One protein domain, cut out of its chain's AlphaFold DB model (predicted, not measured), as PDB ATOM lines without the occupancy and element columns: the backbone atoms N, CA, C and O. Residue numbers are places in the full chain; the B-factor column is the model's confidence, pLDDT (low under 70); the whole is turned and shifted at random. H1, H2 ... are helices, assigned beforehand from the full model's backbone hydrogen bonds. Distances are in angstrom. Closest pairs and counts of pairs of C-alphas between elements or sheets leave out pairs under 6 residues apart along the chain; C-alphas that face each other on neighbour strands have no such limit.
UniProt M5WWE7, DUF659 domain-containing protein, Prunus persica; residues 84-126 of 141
ATOM      1  N   LEU A  84     184.515 173.776 125.701       64.81
ATOM      2  CA  LEU A  84     183.130 173.351 125.501       64.81
ATOM      3  C   LEU A  84     182.480 174.082 124.321       64.81
ATOM      4  O   LEU A  84     181.859 173.437 123.484       64.81
ATOM      5  N   ASN A  85     182.672 175.396 124.197       66.50
ATOM      6  CA  ASN A  85     182.158 176.173 123.069       66.50
ATOM      7  C   ASN A  85     182.741 175.699 121.723       66.50
ATOM      8  O   ASN A  85     182.015 175.588 120.738       66.50
ATOM      9  N   LEU A  86     184.038 175.377 121.671       66.12
ATOM     10  CA  LEU A  86     184.672 174.816 120.472       66.12
ATOM     11  C   LEU A  86     184.133 173.424 120.131       66.12
ATOM     12  O   LEU A  86     183.816 173.169 118.971       66.12
ATOM     13  N   ILE A  87     183.986 172.546 121.125       71.12
ATOM     14  CA  ILE A  87     183.400 171.214 120.933       71.12
ATOM     15  C   ILE A  87     181.975 171.347 120.392       71.12
ATOM     16  O   ILE A  87     181.641 170.701 119.405       71.12
ATOM     17  N   LEU A  88     181.162 172.235 120.965       66.69
ATOM     18  CA  LEU A  88     179.806 172.499 120.484       66.69
ATOM     19  C   LEU A  88     179.799 173.035 119.046       66.69
ATOM     20  O   LEU A  88     178.991 172.574 118.245       66.69
ATOM     21  N   LYS A  89     180.728 173.929 118.674       65.12
ATOM     22  CA  LYS A  89     180.883 174.408 117.281       65.12
ATOM     23  C   LYS A  89     181.230 173.286 116.312       65.12
ATOM     24  O   LYS A  89     180.679 173.228 115.214       65.12
ATOM     25  N   ILE A  90     182.131 172.394 116.710       72.81
ATOM     26  CA  ILE A  90     182.501 171.221 115.915       72.81
ATOM     27  C   ILE A  90     181.284 170.298 115.771       72.81
ATOM     28  O   ILE A  90     180.958 169.901 114.655       72.81
ATOM     29  N   LEU A  91     180.559 170.021 116.857       74.44
ATOM     30  CA  LEU A  91     179.340 169.210 116.818       74.44
ATOM     31  C   LEU A  91     178.263 169.840 115.918       74.44
ATOM     32  O   LEU A  91     177.717 169.137 115.072       74.44
ATOM     33  N   HIS A  92     178.027 171.155 116.004       67.12
ATOM     34  CA  HIS A  92     177.142 171.899 115.089       67.12
ATOM     35  C   HIS A  92     177.541 171.736 113.619       67.12
ATOM     36  O   HIS A  92     176.690 171.563 112.747       67.12
ATOM     37  N   LYS A  93     178.842 171.824 113.327       68.81
ATOM     38  CA  LYS A  93     179.354 171.756 111.955       68.81
ATOM     39  C   LYS A  93     179.269 170.344 111.375       68.81
ATOM     40  O   LYS A  93     179.003 170.195 110.187       68.81
ATOM     41  N   HIS A  94     179.528 169.325 112.192       74.44
ATOM     42  CA  HIS A  94     179.654 167.942 111.730       74.44
ATOM     43  C   HIS A  94     178.352 167.138 111.806       74.44
ATOM     44  O   HIS A  94     178.223 166.138 111.102       74.44
ATOM     45  N   LEU A  95     177.376 167.568 112.607       76.75
ATOM     46  CA  LEU A  95     176.068 166.927 112.707       76.75
ATOM     47  C   LEU A  95     175.036 167.766 111.948       76.75
ATOM     48  O   LEU A  95     174.321 168.574 112.533       76.75
ATOM     49  N   SER A  96     174.931 167.552 110.634       66.38
ATOM     50  CA  SER A  96     173.942 168.230 109.776       66.38
ATOM     51  C   SER A  96     172.500 168.075 110.282       66.38
ATOM     52  O   SER A  96     171.705 169.002 110.166       66.38
ATOM     53  N   GLY A  97     172.179 166.945 110.922       68.38
ATOM     54  CA  GLY A  97     170.884 166.723 111.568       68.38
ATOM     55  C   GLY A  97     170.618 167.639 112.767       68.38
ATOM     56  O   GLY A  97     169.463 167.966 113.021       68.38
ATOM     57  N   LEU A  98     171.656 168.106 113.474       68.75
ATOM     58  CA  LEU A  98     171.501 169.033 114.599       68.75
ATOM     59  C   LEU A  98     171.061 170.422 114.122       68.75
ATOM     60  O   LEU A  98     170.270 171.060 114.810       68.75
ATOM     61  N   GLN A  99     171.533 170.876 112.951       69.56
ATOM     62  CA  GLN A  99     171.241 172.221 112.424       69.56
ATOM     63  C   GLN A  99     169.742 172.478 112.281       69.56
ATOM     64  O   GLN A  99     169.283 173.577 112.567       69.56
ATOM     65  N   ILE A 100     168.970 171.456 111.910       73.75
ATOM     66  CA  ILE A 100     167.512 171.552 111.814       73.75
ATOM     67  C   ILE A 100     166.903 171.848 113.190       73.75
ATOM     68  O   ILE A 100     166.093 172.761 113.314       73.75
ATOM     69  N   TYR A 101     167.319 171.119 114.232       72.06
ATOM     70  CA  TYR A 101     166.820 171.330 115.594       72.06
ATOM     71  C   TYR A 101     167.235 172.684 116.166       72.06
ATOM     72  O   TYR A 101     166.439 173.319 116.847       72.06
ATOM     73  N   ILE A 102     168.453 173.140 115.872       70.44
ATOM     74  CA  ILE A 102     168.964 174.443 116.318       70.44
ATOM     75  C   ILE A 102     168.216 175.584 115.631       70.44
ATOM     76  O   ILE A 102     167.801 176.530 116.291       70.44
ATOM     77  N   ASN A 103     168.016 175.494 114.314       76.25
ATOM     78  CA  ASN A 103     167.266 176.502 113.570       76.25
ATOM     79  C   ASN A 103     165.824 176.568 114.069       76.25
ATOM     80  O   ASN A 103     165.320 177.657 114.323       76.25
ATOM     81  N   LEU A 104     165.200 175.408 114.294       78.62
ATOM     82  CA  LEU A 104     163.852 175.327 114.845       78.62
ATOM     83  C   LEU A 104     163.779 175.916 116.261       78.62
ATOM     84  O   LEU A 104     162.861 176.672 116.560       78.62
ATOM     85  N   GLU A 105     164.744 175.601 117.127       78.00
ATOM     86  CA  GLU A 105     164.828 176.169 118.478       78.00
ATOM     87  C   GLU A 105     164.987 177.691 118.424       78.00
ATOM     88  O   GLU A 105     164.235 178.402 119.086       78.00
ATOM     89  N   SER A 106     165.877 178.200 117.570       77.19
ATOM     90  CA  SER A 106     166.089 179.635 117.389       77.19
ATOM     91  C   SER A 106     164.844 180.343 116.850       77.19
ATOM     92  O   SER A 106     164.467 181.404 117.352       77.19
ATOM     93  N   GLU A 107     164.169 179.765 115.856       80.62
ATOM     94  CA  GLU A 107     162.931 180.304 115.288       80.62
ATOM     95  C   GLU A 107     161.796 180.327 116.313       80.62
ATOM     96  O   GLU A 107     161.129 181.354 116.459       80.62
ATOM     97  N   LEU A 108     161.612 179.243 117.072       79.69
ATOM     98  CA  LEU A 108     160.611 179.165 118.136       79.69
ATOM     99  C   LEU A 108     160.908 180.177 119.246       79.69
ATOM    100  O   LEU A 108     160.030 180.954 119.628       79.69
ATOM    101  N   SER A 109     162.150 180.225 119.721       79.25
ATOM    102  CA  SER A 109     162.595 181.187 120.731       79.25
ATOM    103  C   SER A 109     162.380 182.631 120.257       79.25
ATOM    104  O   SER A 109     161.821 183.448 120.994       79.25
ATOM    105  N   ASN A 110     162.726 182.951 119.006       79.31
ATOM    106  CA  ASN A 110     162.490 184.271 118.412       79.31
ATOM    107  C   ASN A 110     160.998 184.588 118.257       79.31
ATOM    108  O   ASN A 110     160.592 185.728 118.500       79.31
ATOM    109  N   PHE A 111     160.174 183.610 117.880       84.88
ATOM    110  CA  PHE A 111     158.727 183.770 117.794       84.88
ATOM    111  C   PHE A 111     158.148 184.169 119.154       84.88
ATOM    112  O   PHE A 111     157.513 185.220 119.256       84.88
ATOM    113  N   PHE A 112     158.435 183.412 120.215       83.88
ATOM    114  CA  PHE A 112     157.923 183.729 121.548       83.88
ATOM    115  C   PHE A 112     158.474 185.050 122.089       83.88
ATOM    116  O   PHE A 112     157.709 185.837 122.635       83.88
ATOM    117  N   ILE A 113     159.767 185.343 121.919       80.62
ATOM    118  CA  ILE A 113     160.373 186.577 122.451       80.62
ATOM    119  C   ILE A 113     159.830 187.832 121.752       80.62
ATOM    120  O   ILE A 113     159.628 188.852 122.416       80.62
ATOM    121  N   ASN A 114     159.596 187.779 120.439       82.81
ATOM    122  CA  ASN A 114     159.207 188.955 119.653       82.81
ATOM    123  C   ASN A 114     157.685 189.170 119.567       82.81
ATOM    124  O   ASN A 114     157.256 190.243 119.146       82.81
ATOM    125  N   HIS A 115     156.867 188.199 119.987       87.56
ATOM    126  CA  HIS A 115     155.407 188.302 119.963       87.56
ATOM    127  C   HIS A 115     154.853 188.345 121.390       87.56
ATOM    128  O   HIS A 115     154.755 187.328 122.072       87.56
ATOM    129  N   THR A 116     154.429 189.528 121.836       85.38
ATOM    130  CA  THR A 116     153.973 189.802 123.212       85.38
ATOM    131  C   THR A 116     152.871 188.862 123.699       85.38
ATOM    132  O   THR A 116     152.913 188.410 124.842       85.38
ATOM    133  N   HIS A 117     151.903 188.530 122.842       89.88
ATOM    134  CA  HIS A 117     150.825 187.601 123.189       89.88
ATOM    135  C   HIS A 117     151.315 186.154 123.319       89.88
ATOM    136  O   HIS A 117     150.953 185.472 124.274       89.88
ATOM    137  N   ALA A 118     152.175 185.698 122.404       86.12
ATOM    138  CA  ALA A 118     152.762 184.362 122.471       86.12
ATOM    139  C   ALA A 118     153.645 184.211 123.721       86.12
ATOM    140  O   ALA A 118     153.558 183.198 124.414       86.12
ATOM    141  N   LEU A 119     154.424 185.243 124.062       85.38
ATOM    142  CA  LEU A 119     155.225 185.281 125.285       85.38
ATOM    143  C   LEU A 119     154.365 185.177 126.546       85.38
ATOM    144  O   LEU A 119     154.724 184.466 127.483       85.38
ATOM    145  N   ALA A 120     153.245 185.905 126.584       87.62
ATOM    146  CA  ALA A 120     152.331 185.890 127.719       87.62
ATOM    147  C   ALA A 120     151.721 184.497 127.920       87.62
ATOM    148  O   ALA A 120     151.724 183.991 129.037       87.62
ATOM    149  N   ILE A 121     151.275 183.855 126.838       89.69
ATOM    150  CA  ILE A 121     150.740 182.488 126.877       89.69
ATOM    151  C   ILE A 121     151.822 181.499 127.323       89.69
ATOM    152  O   ILE A 121     151.575 180.689 128.210       89.69
ATOM    153  N   PHE A 122     153.035 181.598 126.773       86.31
ATOM    154  CA  PHE A 122     154.150 180.732 127.156       86.31
ATOM    155  C   PHE A 122     154.443 180.808 128.661       86.31
ATOM    156  O   PHE A 122     154.559 179.774 129.309       86.31
ATOM    157  N   LYS A 123     154.483 182.018 129.233       85.56
ATOM    158  CA  LYS A 123     154.710 182.233 130.674       85.56
ATOM    159  C   LYS A 123     153.588 181.707 131.574       85.56
ATOM    160  O   LYS A 123     153.818 181.521 132.761       85.56
ATOM    161  N   ILE A 124     152.379 181.540 131.040       89.56
ATOM    162  CA  ILE A 124     151.231 181.001 131.783       89.56
ATOM    163  C   ILE A 124     151.236 179.469 131.752       89.56
ATOM    164  O   ILE A 124     150.856 178.836 132.731       89.56
ATOM    165  N   VAL A 125     151.622 178.881 130.618       87.62
ATOM    166  CA  VAL A 125     151.498 177.436 130.367       87.62
ATOM    167  C   VAL A 125     152.766 176.664 130.748       87.62
ATOM    168  O   VAL A 125     152.693 175.468 131.012       87.62
ATOM    169  N   SER A 126     153.924 177.324 130.761       83.00
ATOM    170  CA  SER A 126     155.226 176.702 131.003       83.00
ATOM    171  C   SER A 126     155.845 177.177 132.315       83.00
ATOM    172  O   SER A 126     155.929 178.378 132.562       83.00
TER     173      SER A 126
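This is residues 84 to 126 of the 141 residues of the protein "DUF659 domain-containing protein" of Prunus persica (UniProt M5WWE7). One long helix, H2, makes the length of an open chain of helices, and a shorter helix turns off sharply at each of its ends: H1 at its first end, H3 at its last. The two short helices are far from each other, so the three make two corners and no common core. The printed part has 43 residues with three named helices, in the order H1, H2, H3, and no named strand; the class is all helix. It is elongated, with spans of 37 by 19 by 16 A, and only just extended, close to loose, with a radius of gyration of the C-alphas of 14.0 A.

H1, residues 84 to 94, is close to but not clearly touching H2, residues 96 to 114; their closest C-alphas, those of His 92 and Leu 98, are 6.3 A apart. The two run opposite ways at a steep tilt of 65 degrees. H2 and H3, residues 116 to 125, touch only at the corner by their link, H2 with residues 111 to 113 alone. Their closest C-alphas, those of Phe 112 and Leu 119, are 4.9 A apart, and their lines are about perpendicular, at 74 degrees. H1 and H3 are apart. In H1 and H3 every O i to N i+4 pair is within hydrogen-bond range; in H2, 13 of 15 are.

H1 begins at C-alpha 84, (183.130, 173.351, 125.501), and measures 15.2 A from first to last C-alpha. H2, 19 residues, measures 27.3 A and ends at C-alpha 114, (159.207, 188.955, 119.653). H3 measures 14.5 A and ends at C-alpha 125, (151.498, 177.436, 130.367).

The two C-alphas farthest apart, those of His 94 and Ile 124, are 37.2 A apart. The printed part has no cut, and both links are tight. Residues 84 to 90, 93 to 98 and 103 to 108 stand free. The mean pLDDT of the printed part is 77.4; residues 84 to 86, 88 to 89, 92 to 93 and 96 to 99 are under 70.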